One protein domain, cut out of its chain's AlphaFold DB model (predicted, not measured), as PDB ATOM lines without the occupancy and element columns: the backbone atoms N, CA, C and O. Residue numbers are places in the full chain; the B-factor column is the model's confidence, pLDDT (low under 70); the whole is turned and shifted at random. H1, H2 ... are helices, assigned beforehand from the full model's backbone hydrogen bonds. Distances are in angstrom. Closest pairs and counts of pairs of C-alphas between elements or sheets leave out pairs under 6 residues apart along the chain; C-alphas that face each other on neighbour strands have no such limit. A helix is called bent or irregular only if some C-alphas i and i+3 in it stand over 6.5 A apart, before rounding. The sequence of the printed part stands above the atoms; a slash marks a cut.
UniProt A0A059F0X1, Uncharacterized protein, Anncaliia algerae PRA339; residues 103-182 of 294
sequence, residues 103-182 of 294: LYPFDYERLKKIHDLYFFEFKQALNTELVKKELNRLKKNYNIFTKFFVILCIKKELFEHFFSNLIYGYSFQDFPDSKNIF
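Overview. This is residues 103 to 182 of the 294 residues of an uncharacterized protein of Anncaliia algerae PRA339 (UniProt A0A059F0X1). Three helices, H5, H4 and H3, pack side by side as an up-and-down bundle. H1 packs on H4 and with H2 makes one end, while short H6 packs on H4 too. Printed are 80 residues with six named helices, H1 to H6, and no named strand: all helix, compact, radius of gyration of the C-alphas 12.1 A, spans 35 by 22 by 21 A.

Along the chain. H5, residues 156 to 172, 24.8 A, is irregular: C-alphas 161 and 164 are 7.5 A apart. H4 is 142 to 152, 14.6 A; H3 128 to 138, 15.3 A; H2 119 to 125, 10.0 A. H1, 108 to 117, 14.0 A, begins at C-alpha (44.318, 1.295, -54.423); H6, 178 to 182, 6.2 A, ends at (60.981, 1.604, -45.275).

Arrangement. H5 and H4, a hairpin, touch at a shallow tilt of 20 degrees, opposite ways; closest C-alphas Tyr 142 and Gly 169, 6.6 A. Every O i to N i+4 pair is within hydrogen-bond range in H1, H2, H3 and H6; 6 of 7 in H4, 9 of 13 in H5.

Size, cuts and confidence. The printed part has no cut and no long link; residues 173 to 176 have pLDDT under 70.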
ATOM      1  N   LEU A 103      35.504  -4.230 -49.321       84.94
ATOM      2  CA  LEU A 103      36.831  -4.151 -49.917       84.94
ATOM      3  C   LEU A 103      36.773  -4.086 -51.446       84.94
ATOM      4  O   LEU A 103      37.727  -3.601 -52.053       84.94
ATOM      5  N   TYR A 104      35.676  -4.524 -52.072       85.19
ATOM      6  CA  TYR A 104      35.489  -4.364 -53.508       85.19
ATOM      7  C   TYR A 104      34.888  -2.995 -53.888       85.19
ATOM      8  O   TYR A 104      34.084  -2.429 -53.148       85.19
ATOM      9  N   PRO A 105      35.288  -2.433 -55.047       86.69
ATOM     10  CA  PRO A 105      36.407  -2.879 -55.878       86.69
ATOM     11  C   PRO A 105      37.749  -2.682 -55.155       86.69
ATOM     12  O   PRO A 105      37.926  -1.718 -54.405       86.69
ATOM     13  N   PHE A 106      38.691  -3.599 -55.413       89.31
ATOM     14  CA  PHE A 106      40.031  -3.631 -54.811       89.31
ATOM     15  C   PHE A 106      40.957  -2.579 -55.455       89.31
ATOM     16  O   PHE A 106      42.014  -2.884 -56.006       89.31
ATOM     17  N   ASP A 107      40.497  -1.330 -55.446       91.94
ATOM     18  CA  ASP A 107      41.159  -0.162 -56.015       91.94
ATOM     19  C   ASP A 107      42.069   0.508 -54.978       91.94
ATOM     20  O   ASP A 107      41.657   0.769 -53.845       91.94
ATOM     21  N   TYR A 108      43.315   0.794 -55.362       91.81
ATOM     22  CA  TYR A 108      44.318   1.295 -54.423       91.81
ATOM     23  C   TYR A 108      43.949   2.662 -53.849       91.81
ATOM     24  O   TYR A 108      44.022   2.844 -52.638       91.81
ATOM     25  N   GLU A 109      43.553   3.618 -54.692       92.75
ATOM     26  CA  GLU A 109      43.302   4.994 -54.253       92.75
ATOM     27  C   GLU A 109      42.073   5.065 -53.346       92.75
ATOM     28  O   GLU A 109      42.093   5.748 -52.320       92.75
ATOM     29  N   ARG A 110      41.025   4.299 -53.665       91.31
ATOM     30  CA  ARG A 110      39.852   4.134 -52.800       91.31
ATOM     31  C   ARG A 110      40.233   3.536 -51.448       91.31
ATOM     32  O   ARG A 110      39.923   4.125 -50.412       91.31
ATOM     33  N   LEU A 111      40.899   2.379 -51.443       92.06
ATOM     34  CA  LEU A 111      41.242   1.681 -50.200       92.06
ATOM     35  C   LEU A 111      42.243   2.479 -49.362       92.06
ATOM     36  O   LEU A 111      42.109   2.516 -48.144       92.06
ATOM     37  N   LYS A 112      43.188   3.177 -49.997       92.12
ATOM     38  CA  LYS A 112      44.119   4.084 -49.325       92.12
ATOM     39  C   LYS A 112      43.383   5.247 -48.662       92.12
ATOM     40  O   LYS A 112      43.648   5.529 -47.501       92.12
ATOM     41  N   LYS A 113      42.447   5.907 -49.356       88.81
ATOM     42  CA  LYS A 113      41.644   6.990 -48.758       88.81
ATOM     43  C   LYS A 113      40.894   6.510 -47.522       88.81
ATOM     44  O   LYS A 113      40.859   7.216 -46.524       88.81
ATOM     45  N   ILE A 114      40.325   5.310 -47.571       85.50
ATOM     46  CA  ILE A 114      39.546   4.771 -46.452       85.50
ATOM     47  C   ILE A 114      40.465   4.323 -45.316       85.50
ATOM     48  O   ILE A 114      40.179   4.625 -44.167       85.50
ATOM     49  N   HIS A 115      41.605   3.706 -45.625       89.88
ATOM     50  CA  HIS A 115      42.659   3.430 -44.649       89.88
ATOM     51  C   HIS A 115      43.112   4.709 -43.923       89.88
ATOM     52  O   HIS A 115      43.257   4.702 -42.704       89.88
ATOM     53  N   ASP A 116      43.320   5.801 -44.662       86.56
ATOM     54  CA  ASP A 116      43.843   7.055 -44.114       86.56
ATOM     55  C   ASP A 116      42.777   7.858 -43.336       86.56
ATOM     56  O   ASP A 116      43.123   8.549 -42.381       86.56
ATOM     57  N   LEU A 117      41.495   7.770 -43.721       85.12
ATOM     58  CA  LEU A 117      40.386   8.516 -43.099       85.12
ATOM     59  C   LEU A 117      39.641   7.738 -42.001       85.12
ATOM     60  O   LEU A 117      39.161   8.346 -41.050       85.12
ATOM     61  N   TYR A 118      39.544   6.414 -42.133       85.25
ATOM     62  CA  TYR A 118      38.707   5.517 -41.323       85.25
ATOM     63  C   TYR A 118      39.484   4.249 -40.943       85.25
ATOM     64  O   TYR A 118      39.063   3.119 -41.196       85.25
ATOM     65  N   PHE A 119      40.688   4.427 -40.388       85.25
ATOM     66  CA  PHE A 119      41.624   3.326 -40.137       85.25
ATOM     67  C   PHE A 119      41.022   2.186 -39.302       85.25
ATOM     68  O   PHE A 119      41.296   1.012 -39.561       85.25
ATOM     69  N   PHE A 120      40.216   2.511 -38.287       82.69
ATOM     70  CA  PHE A 120      39.663   1.516 -37.372       82.69
ATOM     71  C   PHE A 120      38.603   0.647 -38.055       82.69
ATOM     72  O   PHE A 120      38.690  -0.581 -38.009       82.69
ATOM     73  N   GLU A 121      37.661   1.275 -38.751       83.12
ATOM     74  CA  GLU A 121      36.618   0.627 -39.544       83.12
ATOM     75  C   GLU A 121      37.243  -0.204 -40.665       83.12
ATOM     76  O   GLU A 121      36.906  -1.378 -40.844       83.12
ATOM     77  N   PHE A 122      38.232   0.369 -41.355       86.88
ATOM     78  CA  PHE A 122      39.006  -0.318 -42.377       86.88
ATOM     79  C   PHE A 122      39.654  -1.584 -41.812       86.88
ATOM     80  O   PHE A 122      39.464  -2.675 -42.349       86.88
ATOM     81  N   LYS A 123      40.363  -1.476 -40.680       88.50
ATOM     82  CA  LYS A 123      41.007  -2.616 -40.018       88.50
ATOM     83  C   LYS A 123      40.003  -3.697 -39.633       88.50
ATOM     84  O   LYS A 123      40.310  -4.877 -39.805       88.50
ATOM     85  N   GLN A 124      38.835  -3.340 -39.106       87.38
ATOM     86  CA  GLN A 124      37.818  -4.326 -38.735       87.38
ATOM     87  C   GLN A 124      37.320  -5.100 -39.952       87.38
ATOM     88  O   GLN A 124      37.306  -6.332 -39.933       87.38
ATOM     89  N   ALA A 125      37.016  -4.386 -41.029       86.50
ATOM     90  CA  ALA A 125      36.428  -4.957 -42.226       86.50
ATOM     91  C   ALA A 125      37.411  -5.738 -43.121       86.50
ATOM     92  O   ALA A 125      36.989  -6.429 -44.049       86.50
ATOM     93  N   LEU A 126      38.720  -5.702 -42.835       89.44
ATOM     94  CA  LEU A 126      39.695  -6.552 -43.525       89.44
ATOM     95  C   LEU A 126      39.396  -8.042 -43.313       89.44
ATOM     96  O   LEU A 126      39.727  -8.615 -42.272       89.44
ATOM     97  N   ASN A 127      38.844  -8.701 -44.329       91.19
ATOM     98  CA  ASN A 127      38.731 -10.154 -44.359       91.19
ATOM     99  C   ASN A 127      40.088 -10.780 -44.727       91.19
ATOM    100  O   ASN A 127      40.576 -10.613 -45.846       91.19
ATOM    101  N   THR A 128      40.690 -11.512 -43.787       92.75
ATOM    102  CA  THR A 128      42.040 -12.080 -43.933       92.75
ATOM    103  C   THR A 128      42.182 -12.981 -45.163       92.75
ATOM    104  O   THR A 128      43.154 -12.849 -45.902       92.75
ATOM    105  N   GLU A 129      41.225 -13.871 -45.422       93.88
ATOM    106  CA  GLU A 129      41.315 -14.815 -46.544       93.88
ATOM    107  C   GLU A 129      41.101 -14.125 -47.892       93.88
ATOM    108  O   GLU A 129      41.823 -14.394 -48.858       93.88
ATOM    109  N   LEU A 130      40.178 -13.163 -47.947       93.00
ATOM    110  CA  LEU A 130      39.962 -12.363 -49.147       93.00
ATOM    111  C   LEU A 130      41.208 -11.546 -49.506       93.00
ATOM    112  O   LEU A 130      41.683 -11.590 -50.641       93.00
ATOM    113  N   VAL A 131      41.775 -10.845 -48.520       94.81
ATOM    114  CA  VAL A 131      42.992 -10.047 -48.701       94.81
ATOM    115  C   VAL A 131      44.158 -10.936 -49.121       94.81
ATOM    116  O   VAL A 131      44.910 -10.558 -50.019       94.81
ATOM    117  N   LYS A 132      44.294 -12.139 -48.541       95.69
ATOM    118  CA  LYS A 132      45.321 -13.094 -48.972       95.69
ATOM    119  C   LYS A 132      45.177 -13.461 -50.445       95.69
ATOM    120  O   LYS A 132      46.166 -13.449 -51.179       95.69
ATOM    121  N   LYS A 133      43.963 -13.782 -50.889       94.75
ATOM    122  CA  LYS A 133      43.691 -14.143 -52.285       94.75
ATOM    123  C   LYS A 133      44.062 -13.004 -53.240       94.75
ATOM    124  O   LYS A 133      44.766 -13.238 -54.221       94.75
ATOM    125  N   GLU A 134      43.647 -11.778 -52.927       93.94
ATOM    126  CA  GLU A 134      43.924 -10.610 -53.769       93.94
ATOM    127  C   GLU A 134      45.408 -10.229 -53.779       93.94
ATOM    128  O   GLU A 134      45.995 -10.072 -54.849       93.94
ATOM    129  N   LEU A 135      46.069 -10.172 -52.619       94.19
ATOM    130  CA  LEU A 135      47.504  -9.883 -52.560       94.19
ATOM    131  C   LEU A 135      48.335 -10.949 -53.282       94.19
ATOM    132  O   LEU A 135      49.286 -10.599 -53.981       94.19
ATOM    133  N   ASN A 136      47.963 -12.233 -53.198       93.81
ATOM    134  CA  ASN A 136      48.617 -13.293 -53.971       93.81
ATOM    135  C   ASN A 136      48.485 -13.083 -55.486       93.81
ATOM    136  O   ASN A 136      49.442 -13.335 -56.216       93.81
ATOM    137  N   ARG A 137      47.344 -12.572 -55.965       91.94
ATOM    138  CA  ARG A 137      47.160 -12.206 -57.378       91.94
ATOM    139  C   ARG A 137      48.057 -11.032 -57.781       91.94
ATOM    140  O   ARG A 137      48.623 -11.042 -58.874       91.94
ATOM    141  N   LEU A 138      48.219 -10.055 -56.889       89.94
ATOM    142  CA  LEU A 138      49.025  -8.852 -57.118       89.94
ATOM    143  C   LEU A 138      50.540  -9.096 -57.058       89.94
ATOM    144  O   LEU A 138      51.279  -8.296 -57.623       89.94
ATOM    145  N   LYS A 139      51.018 -10.208 -56.474       85.12
ATOM    146  CA  LYS A 139      52.456 -10.560 -56.402       85.12
ATOM    147  C   LYS A 139      53.181 -10.545 -57.753       85.12
ATOM    148  O   LYS A 139      54.393 -10.357 -57.782       85.12
ATOM    149  N   LYS A 140      52.457 -10.721 -58.866       83.25
ATOM    150  CA  LYS A 140      53.020 -10.624 -60.223       83.25
ATOM    151  C   LYS A 140      53.581  -9.234 -60.543       83.25
ATOM    152  O   LYS A 140      54.490  -9.135 -61.353       83.25
ATOM    153  N   ASN A 141      53.042  -8.180 -59.930       86.88
ATOM    154  CA  ASN A 141      53.538  -6.815 -60.056       86.88
ATOM    155  C   ASN A 141      53.953  -6.314 -58.672       86.88
ATOM    156  O   ASN A 141      53.118  -5.858 -57.887       86.88
ATOM    157  N   TYR A 142      55.248  -6.401 -58.376       85.00
ATOM    158  CA  TYR A 142      55.752  -6.110 -57.041       85.00
ATOM    159  C   TYR A 142      55.508  -4.659 -56.607       85.00
ATOM    160  O   TYR A 142      55.120  -4.427 -55.464       85.00
ATOM    161  N   ASN A 143      55.620  -3.674 -57.506       84.81
ATOM    162  CA  ASN A 143      55.337  -2.275 -57.168       84.81
ATOM    163  C   ASN A 143      53.888  -2.094 -56.679       84.81
ATOM    164  O   ASN A 143      53.653  -1.502 -55.624       84.81
ATOM    165  N   ILE A 144      52.916  -2.667 -57.394       88.62
ATOM    166  CA  ILE A 144      51.510  -2.648 -56.970       88.62
ATOM    167  C   ILE A 144      51.347  -3.419 -55.657       88.62
ATOM    168  O   ILE A 144      50.775  -2.890 -54.704       88.62
ATOM    169  N   PHE A 145      51.905  -4.625 -55.566       91.31
ATOM    170  CA  PHE A 145      51.858  -5.434 -54.351       91.31
ATOM    171  C   PHE A 145      52.368  -4.670 -53.121       91.31
ATOM    172  O   PHE A 145      51.681  -4.662 -52.105       91.31
ATOM    173  N   THR A 146      53.506  -3.971 -53.202       89.56
ATOM    174  CA  THR A 146      54.049  -3.221 -52.053       89.56
ATOM    175  C   THR A 146      53.141  -2.085 -51.605       89.56
ATOM    176  O   THR A 146      52.968  -1.879 -50.405       89.56
ATOM    177  N   LYS A 147      52.521  -1.368 -52.549       90.31
ATOM    178  CA  LYS A 147      51.563  -0.305 -52.236       90.31
ATOM    179  C   LYS A 147      50.378  -0.859 -51.451       90.31
ATOM    180  O   LYS A 147      50.033  -0.313 -50.406       90.31
ATOM    181  N   PHE A 148      49.804  -1.963 -51.923       93.38
ATOM    182  CA  PHE A 148      48.695  -2.632 -51.247       93.38
ATOM    183  C   PHE A 148      49.113  -3.277 -49.921       93.38
ATOM    184  O   PHE A 148      48.358  -3.195 -48.959       93.38
ATOM    185  N   PHE A 149      50.315  -3.851 -49.827       93.56
ATOM    186  CA  PHE A 149      50.852  -4.419 -48.587       93.56
ATOM    187  C   PHE A 149      50.834  -3.386 -47.459       93.56
ATOM    188  O   PHE A 149      50.340  -3.675 -46.372       93.56
ATOM    189  N   VAL A 150      51.322  -2.167 -47.724       91.06
ATOM    190  CA  VAL A 150      51.435  -1.108 -46.705       91.06
ATOM    191  C   VAL A 150      50.084  -0.771 -46.071       91.06
ATOM    192  O   VAL A 150      50.041  -0.531 -44.868       91.06
ATOM    193  N   ILE A 151      48.999  -0.776 -46.851       92.75
ATOM    194  CA  ILE A 151      47.659  -0.431 -46.351       92.75
ATOM    195  C   ILE A 151      46.867  -1.654 -45.866       92.75
ATOM    196  O   ILE A 151      46.088  -1.533 -44.930       92.75
ATOM    197  N   LEU A 152      47.055  -2.844 -46.451       93.31
ATOM    198  CA  LEU A 152      46.235  -4.028 -46.149       93.31
ATOM    199  C   LEU A 152      46.831  -4.948 -45.085       93.31
ATOM    200  O   LEU A 152      46.085  -5.599 -44.355       93.31
ATOM    201  N   CYS A 153      48.154  -5.024 -44.958       92.50
ATOM    202  CA  CYS A 153      48.803  -5.957 -44.033       92.50
ATOM    203  C   CYS A 153      48.843  -5.452 -42.582       92.50
ATOM    204  O   CYS A 153      49.711  -5.853 -41.820       92.50
ATOM    205  N   ILE A 154      47.889  -4.617 -42.164       90.19
ATOM    206  CA  ILE A 154      47.805  -4.004 -40.825       90.19
ATOM    207  C   ILE A 154      47.284  -4.951 -39.723       90.19
ATOM    208  O   ILE A 154      47.194  -4.562 -38.555       90.19
ATOM    209  N   LYS A 155      46.922  -6.193 -40.075       91.38
ATOM    210  CA  LYS A 155      46.677  -7.298 -39.132       91.38
ATOM    211  C   LYS A 155      47.907  -8.196 -39.070       91.38
ATOM    212  O   LYS A 155      48.519  -8.466 -40.102       91.38
ATOM    213  N   LYS A 156      48.229  -8.703 -37.876       91.31
ATOM    214  CA  LYS A 156      49.418  -9.531 -37.648       91.31
ATOM    215  C   LYS A 156      49.447 -10.757 -38.563       91.31
ATOM    216  O   LYS A 156      50.484 -11.041 -39.146       91.31
ATOM    217  N   GLU A 157      48.320 -11.443 -38.752       93.44
ATOM    218  CA  GLU A 157      48.267 -12.656 -39.580       93.44
ATOM    219  C   GLU A 157      48.522 -12.357 -41.065       93.44
ATOM    220  O   GLU A 157      49.149 -13.148 -41.766       93.44
ATOM    221  N   LEU A 158      48.049 -11.203 -41.550       94.12
ATOM    222  CA  LEU A 158      48.296 -10.747 -42.920       94.12
ATOM    223  C   LEU A 158      49.747 -10.312 -43.109       94.12
ATOM    224  O   LEU A 158      50.357 -10.643 -44.123       94.12
ATOM    225  N   PHE A 159      50.299  -9.591 -42.133       94.25
ATOM    226  CA  PHE A 159      51.706  -9.218 -42.126       94.25
ATOM    227  C   PHE A 159      52.597 -10.458 -42.172       94.25
ATOM    228  O   PHE A 159      53.419 -10.587 -43.076       94.25
ATOM    229  N   GLU A 160      52.390 -11.398 -41.245       92.25
ATOM    230  CA  GLU A 160      53.212 -12.601 -41.150       92.25
ATOM    231  C   GLU A 160      53.114 -13.463 -42.424       92.25
ATOM    232  O   GLU A 160      54.092 -14.069 -42.852       92.25
ATOM    233  N   HIS A 161      51.961 -13.481 -43.098       93.44
ATOM    234  CA  HIS A 161      51.810 -14.243 -44.336       93.44
ATOM    235  C   HIS A 161      52.593 -13.655 -45.525       93.44
ATOM    236  O   HIS A 161      53.018 -14.400 -46.406       93.44
ATOM    237  N   PHE A 162      52.768 -12.330 -45.583       93.44
ATOM    238  CA  PHE A 162      53.297 -11.647 -46.770       93.44
ATOM    239  C   PHE A 162      54.660 -10.978 -46.579       93.44
ATOM    240  O   PHE A 162      55.278 -10.606 -47.577       93.44
ATOM    241  N   PHE A 163      55.146 -10.812 -45.347       92.38
ATOM    242  CA  PHE A 163      56.378 -10.067 -45.081       92.38
ATOM    243  C   PHE A 163      57.594 -10.659 -45.808       92.38
ATOM    244  O   PHE A 163      58.336  -9.919 -46.452       92.38
ATOM    245  N   SER A 164      57.748 -11.986 -45.827       91.19
ATOM    246  CA  SER A 164      58.827 -12.626 -46.591       91.19
ATOM    247  C   SER A 164      58.731 -12.326 -48.089       91.19
ATOM    248  O   SER A 164      59.740 -12.052 -48.725       91.19
ATOM    249  N   ASN A 165      57.521 -12.311 -48.666       90.88
ATOM    250  CA  ASN A 165      57.337 -11.951 -50.075       90.88
ATOM    251  C   ASN A 165      57.703 -10.493 -50.355       90.88
ATOM    252  O   ASN A 165      58.215 -10.204 -51.434       90.88
ATOM    253  N   LEU A 166      57.446  -9.591 -49.401       90.19
ATOM    254  CA  LEU A 166      57.881  -8.205 -49.500       90.19
ATOM    255  C   LEU A 166      59.408  -8.141 -49.575       90.19
ATOM    256  O   LEU A 166      59.928  -7.571 -50.521       90.19
ATOM    257  N   ILE A 167      60.137  -8.752 -48.644       89.56
ATOM    258  CA  ILE A 167      61.605  -8.664 -48.653       89.56
ATOM    259  C   ILE A 167      62.205  -9.387 -49.866       89.56
ATOM    260  O   ILE A 167      62.987  -8.788 -50.594       89.56
ATOM    261  N   TYR A 168      61.787 -10.624 -50.152       87.69
ATOM    262  CA  TYR A 168      62.318 -11.377 -51.292       87.69
ATOM    263  C   TYR A 168      62.043 -10.687 -52.627       87.69
ATOM    264  O   TYR A 168      62.906 -10.662 -53.496       87.69
ATOM    265  N   GLY A 169      60.864 -10.088 -52.807       83.25
ATOM    266  CA  GLY A 169      60.560  -9.418 -54.066       83.25
ATOM    267  C   GLY A 169      61.447  -8.200 -54.357       83.25
ATOM    268  O   GLY A 169      61.606  -7.874 -55.526       83.25
ATOM    269  N   TYR A 170      62.087  -7.594 -53.345       80.56
ATOM    270  CA  TYR A 170      63.130  -6.583 -53.571       80.56
ATOM    271  C   TYR A 170      64.380  -7.187 -54.221       80.56
ATOM    272  O   TYR A 170      64.954  -6.584 -55.120       80.56
ATOM    273  N   SER A 171      64.792  -8.376 -53.779       74.44
ATOM    274  CA  SER A 171      66.022  -9.029 -54.240       74.44
ATOM    275  C   SER A 171      65.911  -9.636 -55.643       74.44
ATOM    276  O   SER A 171      66.931  -9.846 -56.290       74.44
ATOM    277  N   PHE A 172      64.696  -9.951 -56.110       70.56
ATOM    278  CA  PHE A 172      64.475 -10.728 -57.341       70.56
ATOM    279  C   PHE A 172      63.820  -9.960 -58.497       70.56
ATOM    280  O   PHE A 172      63.663 -10.534 -59.573       70.56
ATOM    281  N   GLN A 173      63.391  -8.711 -58.305       64.88
ATOM    282  CA  GLN A 173      62.763  -7.922 -59.369       64.88
ATOM    283  C   GLN A 173      63.526  -6.614 -59.596       64.88
ATOM    284  O   GLN A 173      63.840  -5.905 -58.641       64.88
ATOM    285  N   ASP A 174      63.806  -6.293 -60.867       56.88
ATOM    286  CA  ASP A 174      64.431  -5.036 -61.292       56.88
ATOM    287  C   ASP A 174      63.540  -3.851 -60.893       56.88
ATOM    288  O   ASP A 174      62.628  -3.485 -61.623       56.88
ATOM    289  N   PHE A 175      63.836  -3.242 -59.743       67.06
ATOM    290  CA  PHE A 175      63.125  -2.156 -59.051       67.06
ATOM    291  C   PHE A 175      62.123  -2.575 -57.979       67.06
ATOM    292  O   PHE A 175      61.118  -3.251 -58.222       67.06
ATOM    293  N   PRO A 176      62.294  -1.943 -56.805       62.88
ATOM    294  CA  PRO A 176      61.229  -1.061 -56.326       62.88
ATOM    295  C   PRO A 176      61.711   0.180 -55.552       62.88
ATOM    296  O   PRO A 176      62.798   0.228 -54.979       62.88
ATOM    297  N   ASP A 177      60.824   1.178 -55.475       74.38
ATOM    298  CA  ASP A 177      60.924   2.312 -54.553       74.38
ATOM    299  C   ASP A 177      61.060   1.807 -53.104       74.38
ATOM    300  O   ASP A 177      60.083   1.393 -52.466       74.38
ATOM    301  N   SER A 178      62.287   1.852 -52.573       83.56
ATOM    302  CA  SER A 178      62.616   1.380 -51.223       83.56
ATOM    303  C   SER A 178      61.810   2.094 -50.138       83.56
ATOM    304  O   SER A 178      61.647   1.556 -49.039       83.56
ATOM    305  N   LYS A 179      61.206   3.255 -50.444       86.00
ATOM    306  CA  LYS A 179      60.324   3.990 -49.529       86.00
ATOM    307  C   LYS A 179      59.178   3.136 -49.000       86.00
ATOM    308  O   LYS A 179      58.824   3.291 -47.834       86.00
ATOM    309  N   ASN A 180      58.587   2.246 -49.801       85.38
ATOM    310  CA  ASN A 180      57.469   1.422 -49.322       85.38
ATOM    311  C   ASN A 180      57.929   0.364 -48.314       85.38
ATOM    312  O   ASN A 180      57.271   0.178 -47.293       85.38
ATOM    313  N   ILE A 181      59.090  -0.259 -48.534       88.56
ATOM    314  CA  ILE A 181      59.685  -1.188 -47.564       88.56
ATOM    315  C   ILE A 181      60.081  -0.424 -46.297       88.56
ATOM    316  O   ILE A 181      59.778  -0.861 -45.189       88.56
ATOM    317  N   PHE A 182      60.656   0.773 -46.430       89.94
ATOM    318  CA  PHE A 182      60.981   1.604 -45.275       89.94
ATOM    319  C   PHE A 182      59.756   2.063 -44.486       89.94
ATOM    320  O   PHE A 182      59.837   2.118 -43.263       89.94
TER     321      PHE A 182